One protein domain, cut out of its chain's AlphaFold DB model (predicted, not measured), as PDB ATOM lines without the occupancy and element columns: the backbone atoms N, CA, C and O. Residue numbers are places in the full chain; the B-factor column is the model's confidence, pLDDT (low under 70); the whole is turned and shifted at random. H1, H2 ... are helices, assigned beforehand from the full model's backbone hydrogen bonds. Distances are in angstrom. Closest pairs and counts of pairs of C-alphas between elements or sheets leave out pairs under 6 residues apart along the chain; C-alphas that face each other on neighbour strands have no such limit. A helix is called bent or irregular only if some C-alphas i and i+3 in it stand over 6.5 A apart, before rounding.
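AT A GLANCE: This is residues 57 to 103 of the 183 residues of an uncharacterized protein of Anopheles quadriannulatus (UniProt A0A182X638). Two helices, H1 and H2, run side by side in opposite ways as a loose pair, and a short third helix, H3, packs over one side of this pair, on residues 74 to 78 of H2. The centres of the three helices make a triangle, and from the far end of H2 the chain folds back through residues 88 to 95 to reach H3. The printed part has 47 residues with three named helices, in the order H1, H2, H3, and no named strand; the class is all helix. It is compact, with a radius of gyration of the C-alphas of 9.8 A, and rounded, with spans of 25 by 24 by 21 A.

IN THESE COORDINATES: The printed part begins at Ser 57. H1 takes residues 59 to 70, from C-alpha 59 at (-7.384, -29.827, -38.895) to C-alpha 70, a length of 16.4 A. After a tight link of 3 residues comes H2, residues 74 to 87, the longest helix with 14 residues and 20.2 A; its C-alpha 74 is at (-15.134, -14.484, -41.897). A short link of 8 residues leads to H3, residues 96 to 99, which ends with C-alpha 99 at (-12.882, -23.414, -45.973). Residues 100 to 103 follow it. No helix is bent or irregular.

HOW THE PARTS SIT: H1 and H2 are close but not clearly touching: their closest C-alphas, those of Val 67 and Ile 77, are 7.3 A apart. Their lines stand at a shallow tilt of 29 degrees, and they run opposite ways, with 12.4 A from centre to centre. H2 and H3 touch, H2 with residues 74 to 78 alone; the closest C-alphas, those of Glu 78 and Ala 96, are 5.6 A apart. H1 and H3 are close but not clearly touching, with the closest C-alphas, those of Gln 64 and Leu 99, 6.9 A apart. In H1 and H2 every O i to N i+4 pair is within hydrogen-bond range. H3 is too short for such a pair, and its one O i to N i+3 pair is within range.

THE WHOLE: The two C-alphas farthest apart are those of Val 87 and Asn 103, 28.5 A, and the first and last printed C-alphas, those of Ser 57 and Asn 103, are 22.7 A apart. The printed part has no cut, and neither of its two links is long. The mean pLDDT of the printed part is 82.6; the model's confidence is low, under 70, at residue 57 and at residues 102 to 103.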
ATOM      1  N   SER A  57     -10.979 -35.918 -38.525       63.72
ATOM      2  CA  SER A  57      -9.923 -36.652 -39.231       63.72
ATOM      3  C   SER A  57      -8.834 -35.714 -39.778       63.72
ATOM      4  O   SER A  57      -7.742 -36.143 -40.159       63.72
ATOM      5  N   SER A  58      -9.105 -34.402 -39.773       80.38
ATOM      6  CA  SER A  58      -8.214 -33.347 -40.244       80.38
ATOM      7  C   SER A  58      -8.414 -32.024 -39.495       80.38
ATOM      8  O   SER A  58      -9.524 -31.666 -39.109       80.38
ATOM      9  N   VAL A  59      -7.345 -31.221 -39.397       83.00
ATOM     10  CA  VAL A  59      -7.384 -29.827 -38.895       83.00
ATOM     11  C   VAL A  59      -8.422 -28.989 -39.645       83.00
ATOM     12  O   VAL A  59      -9.044 -28.101 -39.068       83.00
ATOM     13  N   LYS A  60      -8.635 -29.287 -40.932       84.06
ATOM     14  CA  LYS A  60      -9.658 -28.626 -41.745       84.06
ATOM     15  C   LYS A  60     -11.068 -28.895 -41.209       84.06
ATOM     16  O   LYS A  60     -11.836 -27.950 -41.079       84.06
ATOM     17  N   GLU A  61     -11.386 -30.150 -40.903       83.12
ATOM     18  CA  GLU A  61     -12.706 -30.564 -40.409       83.12
ATOM     19  C   GLU A  61     -12.952 -30.029 -39.002       83.12
ATOM     20  O   GLU A  61     -13.997 -29.445 -38.746       83.12
ATOM     21  N   ALA A  62     -11.945 -30.105 -38.122       85.94
ATOM     22  CA  ALA A  62     -12.017 -29.508 -36.787       85.94
ATOM     23  C   ALA A  62     -12.358 -28.012 -36.852       85.94
ATOM     24  O   ALA A  62     -13.197 -27.516 -36.099       85.94
ATOM     25  N   LEU A  63     -11.715 -27.297 -37.780       87.69
ATOM     26  CA  LEU A  63     -11.943 -25.874 -37.965       87.69
ATOM     27  C   LEU A  63     -13.335 -25.600 -38.541       87.69
ATOM     28  O   LEU A  63     -14.012 -24.707 -38.048       87.69
ATOM     29  N   GLN A  64     -13.793 -26.376 -39.526       85.88
ATOM     30  CA  GLN A  64     -15.154 -26.259 -40.065       85.88
ATOM     31  C   GLN A  64     -16.211 -26.456 -38.967       85.88
ATOM     32  O   GLN A  64     -17.087 -25.607 -38.809       85.88
ATOM     33  N   THR A  65     -16.083 -27.505 -38.154       85.44
ATOM     34  CA  THR A  65     -17.002 -27.780 -37.041       85.44
ATOM     35  C   THR A  65     -16.988 -26.660 -36.002       85.44
ATOM     36  O   THR A  65     -18.042 -26.248 -35.516       85.44
ATOM     37  N   TRP A  66     -15.814 -26.111 -35.679       89.62
ATOM     38  CA  TRP A  66     -15.703 -24.965 -34.773       89.62
ATOM     39  C   TRP A  66     -16.410 -23.718 -35.320       89.62
ATOM     40  O   TRP A  66     -17.157 -23.069 -34.588       89.62
ATOM     41  N   VAL A  67     -16.224 -23.407 -36.606       89.81
ATOM     42  CA  VAL A  67     -16.877 -22.251 -37.233       89.81
ATOM     43  C   VAL A  67     -18.394 -22.381 -37.186       89.81
ATOM     44  O   VAL A  67     -19.065 -21.444 -36.757       89.81
ATOM     45  N   VAL A  68     -18.922 -23.541 -37.582       84.00
ATOM     46  CA  VAL A  68     -20.370 -23.793 -37.624       84.00
ATOM     47  C   VAL A  68     -20.973 -23.764 -36.219       84.00
ATOM     48  O   VAL A  68     -22.004 -23.136 -36.004       84.00
ATOM     49  N   SER A  69     -20.312 -24.382 -35.238       84.12
ATOM     50  CA  SER A  69     -20.827 -24.455 -33.862       84.12
ATOM     51  C   SER A  69     -20.794 -23.127 -33.103       84.12
ATOM     52  O   SER A  69     -21.563 -22.954 -32.161       84.12
ATOM     53  N   THR A  70     -19.919 -22.192 -33.484       85.62
ATOM     54  CA  THR A  70     -19.740 -20.924 -32.755       85.62
ATOM     55  C   THR A  70     -20.133 -19.679 -33.551       85.62
ATOM     56  O   THR A  70     -19.986 -18.575 -33.033       85.62
ATOM     57  N   ASN A  71     -20.660 -19.850 -34.770       81.69
ATOM     58  CA  ASN A  71     -21.124 -18.783 -35.666       81.69
ATOM     59  C   ASN A  71     -20.102 -17.637 -35.823       81.69
ATOM     60  O   ASN A  71     -20.376 -16.475 -35.521       81.69
ATOM     61  N   GLN A  72     -18.880 -17.984 -36.234       88.50
ATOM     62  CA  GLN A  72     -17.770 -17.030 -36.335       88.50
ATOM     63  C   GLN A  72     -17.849 -16.163 -37.592       88.50
ATOM     64  O   GLN A  72     -18.309 -16.599 -38.645       88.50
ATOM     65  N   THR A  73     -17.298 -14.952 -37.503       87.31
ATOM     66  CA  THR A  73     -17.161 -14.050 -38.654       87.31
ATOM     67  C   THR A  73     -16.049 -14.503 -39.600       87.31
ATOM     68  O   THR A  73     -15.053 -15.084 -39.161       87.31
ATOM     69  N   TYR A  74     -16.167 -14.180 -40.893       85.88
ATOM     70  CA  TYR A  74     -15.134 -14.484 -41.897       85.88
ATOM     71  C   TYR A  74     -13.747 -13.982 -41.480       85.88
ATOM     72  O   TYR A  74     -12.789 -14.750 -41.523       85.88
ATOM     73  N   ASP A  75     -13.660 -12.755 -40.969       87.00
ATOM     74  CA  ASP A  75     -12.402 -12.165 -40.505       87.00
ATOM     75  C   ASP A  75     -11.756 -12.972 -39.374       87.00
ATOM     76  O   ASP A  75     -10.539 -13.162 -39.351       87.00
ATOM     77  N   SER A  76     -12.561 -13.473 -38.433       87.94
ATOM     78  CA  SER A  76     -12.065 -14.294 -37.321       87.94
ATOM     79  C   SER A  76     -11.531 -15.631 -37.828       87.94
ATOM     80  O   SER A  76     -10.473 -16.095 -37.398       87.94
ATOM     81  N   ILE A  77     -12.226 -16.232 -38.794       89.56
ATOM     82  CA  ILE A  77     -11.832 -17.494 -39.422       89.56
ATOM     83  C   ILE A  77     -10.512 -17.317 -40.174       89.56
ATOM     84  O   ILE A  77      -9.584 -18.102 -39.976       89.56
ATOM     85  N   GLU A  78     -10.388 -16.273 -40.992       89.12
ATOM     86  CA  GLU A  78      -9.175 -15.993 -41.766       89.12
ATOM     87  C   GLU A  78      -7.968 -15.702 -40.869       89.12
ATOM     88  O   GLU A  78      -6.868 -16.198 -41.135       89.12
ATOM     89  N   GLN A  79      -8.164 -14.979 -39.761       88.94
ATOM     90  CA  GLN A  79      -7.116 -14.757 -38.763       88.94
ATOM     91  C   GLN A  79      -6.628 -16.073 -38.148       88.94
ATOM     92  O   GLN A  79      -5.419 -16.324 -38.109       88.94
ATOM     93  N   VAL A  80      -7.547 -16.942 -37.717       89.50
ATOM     94  CA  VAL A  80      -7.209 -18.255 -37.143       89.50
ATOM     95  C   VAL A  80      -6.505 -19.139 -38.174       89.50
ATOM     96  O   VAL A  80      -5.460 -19.721 -37.875       89.50
ATOM     97  N   MET A  81      -6.996 -19.187 -39.413       88.44
ATOM     98  CA  MET A  81      -6.348 -19.909 -40.513       88.44
ATOM     99  C   MET A  81      -4.935 -19.386 -40.789       88.44
ATOM    100  O   MET A  81      -4.011 -20.177 -41.003       88.44
ATOM    101  N   GLY A  82      -4.743 -18.066 -40.734       85.50
ATOM    102  CA  GLY A  82      -3.446 -17.417 -40.888       85.50
ATOM    103  C   GLY A  82      -2.464 -17.765 -39.768       85.50
ATOM    104  O   GLY A  82      -1.277 -17.951 -40.034       85.50
ATOM    105  N   ILE A  83      -2.934 -17.891 -38.523       87.00
ATOM    106  CA  ILE A  83      -2.112 -18.340 -37.388       87.00
ATOM    107  C   ILE A  83      -1.714 -19.807 -37.574       87.00
ATOM    108  O   ILE A  83      -0.529 -20.137 -37.499       87.00
ATOM    109  N   ILE A  84      -2.677 -20.681 -37.876       85.62
ATOM    110  CA  ILE A  84      -2.429 -22.116 -38.059       85.62
ATOM    111  C   ILE A  84      -1.440 -22.342 -39.207       85.62
ATOM    112  O   ILE A  84      -0.477 -23.090 -39.039       85.62
ATOM    113  N   GLY A  85      -1.601 -21.638 -40.330       83.94
ATOM    114  CA  GLY A  85      -0.692 -21.732 -41.475       83.94
ATOM    115  C   GLY A  85       0.739 -21.246 -41.201       83.94
ATOM    116  O   GLY A  85       1.659 -21.649 -41.906       83.94
ATOM    117  N   LYS A  86       0.956 -20.406 -40.176       83.62
ATOM    118  CA  LYS A  86       2.301 -19.979 -39.746       83.62
ATOM    119  C   LYS A  86       2.979 -20.993 -38.826       83.62
ATOM    120  O   LYS A  86       4.201 -21.099 -38.839       83.62
ATOM    121  N   VAL A  87       2.198 -21.693 -38.003       81.62
ATOM    122  CA  VAL A  87       2.711 -22.584 -36.946       81.62
ATOM    123  C   VAL A  87       2.789 -24.041 -37.406       81.62
ATOM    124  O   VAL A  87       3.596 -24.812 -36.894       81.62
ATOM    125  N   SER A  88       1.978 -24.432 -38.388       79.25
ATOM    126  CA  SER A  88       1.856 -25.816 -38.841       79.25
ATOM    127  C   SER A  88       1.981 -25.936 -40.359       79.25
ATOM    128  O   SER A  88       1.669 -25.014 -41.104       79.25
ATOM    129  N   SER A  89       2.426 -27.101 -40.839       75.75
ATOM    130  CA  SER A  89       2.537 -27.418 -42.273       75.75
ATOM    131  C   SER A  89       1.197 -27.816 -42.915       75.75
ATOM    132  O   SER A  89       1.162 -28.369 -44.018       75.75
ATOM    133  N   CYS A  90       0.081 -27.553 -42.229       76.44
ATOM    134  CA  CYS A  90      -1.258 -27.883 -42.691       76.44
ATOM    135  C   CYS A  90      -1.635 -27.040 -43.918       76.44
ATOM    136  O   CYS A  90      -1.570 -25.812 -43.905       76.44
ATOM    137  N   LYS A  91      -2.084 -27.708 -44.985       76.75
ATOM    138  CA  LYS A  91      -2.597 -27.050 -46.193       76.75
ATOM    139  C   LYS A  91      -4.041 -26.605 -45.966       76.75
ATOM    140  O   LYS A  91      -4.974 -27.328 -46.309       76.75
ATOM    141  N   LEU A  92      -4.218 -25.428 -45.375       81.12
ATOM    142  CA  LEU A  92      -5.518 -24.765 -45.291       81.12
ATOM    143  C   LEU A  92      -5.750 -23.868 -46.521       81.12
ATOM    144  O   LEU A  92      -4.786 -23.373 -47.114       81.12
ATOM    145  N   PRO A  93      -7.011 -23.667 -46.942       80.06
ATOM    146  CA  PRO A  93      -7.330 -22.683 -47.968       80.06
ATOM    147  C   PRO A  93      -6.948 -21.264 -47.519       80.06
ATOM    148  O   PRO A  93      -6.711 -21.015 -46.345       80.06
ATOM    149  N   LYS A  94      -6.860 -20.317 -48.456       75.00
ATOM    150  CA  LYS A  94      -6.525 -18.918 -48.127       75.00
ATOM    151  C   LYS A  94      -7.727 -18.079 -47.695       75.00
ATOM    152  O   LYS A  94      -7.534 -17.031 -47.107       75.00
ATOM    153  N   ASP A  95      -8.924 -18.527 -48.048       82.38
ATOM    154  CA  ASP A  95     -10.173 -17.782 -47.914       82.38
ATOM    155  C   ASP A  95     -11.142 -18.618 -47.073       82.38
ATOM    156  O   ASP A  95     -11.333 -19.815 -47.344       82.38
ATOM    157  N   ALA A  96     -11.752 -17.989 -46.068       83.62
ATOM    158  CA  ALA A  96     -12.728 -18.620 -45.188       83.62
ATOM    159  C   ALA A  96     -13.940 -19.167 -45.961       83.62
ATOM    160  O   ALA A  96     -14.450 -20.238 -45.633       83.62
ATOM    161  N   LYS A  97     -14.334 -18.543 -47.077       80.88
ATOM    162  CA  LYS A  97     -15.400 -19.065 -47.953       80.88
ATOM    163  C   LYS A  97     -15.031 -20.406 -48.577       80.88
ATOM    164  O   LYS A  97     -15.873 -21.283 -48.739       80.88
ATOM    165  N   THR A  98     -13.751 -20.579 -48.908       82.44
ATOM    166  CA  THR A  98     -13.236 -21.843 -49.454       82.44
ATOM    167  C   THR A  98     -13.126 -22.906 -48.364       82.44
ATOM    168  O   THR A  98     -13.355 -24.086 -48.635       82.44
ATOM    169  N   LEU A  99     -12.808 -22.511 -47.123       84.31
ATOM    170  CA  LEU A  99     -12.882 -23.414 -45.973       84.31
ATOM    171  C   LEU A  99     -14.311 -23.928 -45.791       84.31
ATOM    172  O   LEU A  99     -14.498 -25.132 -45.666       84.31
ATOM    173  N   LEU A 100     -15.305 -23.047 -45.857       84.12
ATOM    174  CA  LEU A 100     -16.718 -23.383 -45.674       84.12
ATOM    175  C   LEU A 100     -17.384 -24.005 -46.913       84.12
ATOM    176  O   LEU A 100     -18.595 -24.179 -46.924       84.12
ATOM    177  N   LYS A 101     -16.607 -24.361 -47.952       75.31
ATOM    178  CA  LYS A 101     -17.108 -24.910 -49.228       75.31
ATOM    179  C   LYS A 101     -18.258 -24.075 -49.833       75.31
ATOM    180  O   LYS A 101     -19.111 -24.619 -50.529       75.31
ATOM    181  N   ILE A 102     -18.284 -22.759 -49.614       67.25
ATOM    182  CA  ILE A 102     -19.358 -21.914 -50.146       67.25
ATOM    183  C   ILE A 102     -19.230 -21.899 -51.668       67.25
ATOM    184  O   ILE A 102     -18.242 -21.405 -52.223       67.25
ATOM    185  N   ASN A 103     -20.215 -22.490 -52.344       55.78
ATOM    186  CA  ASN A 103     -20.235 -22.563 -53.794       55.78
ATOM    187  C   ASN A 103     -20.358 -21.142 -54.371       55.78
ATOM    188  O   ASN A 103     -21.389 -20.487 -54.243       55.78
TER     189      ASN A 103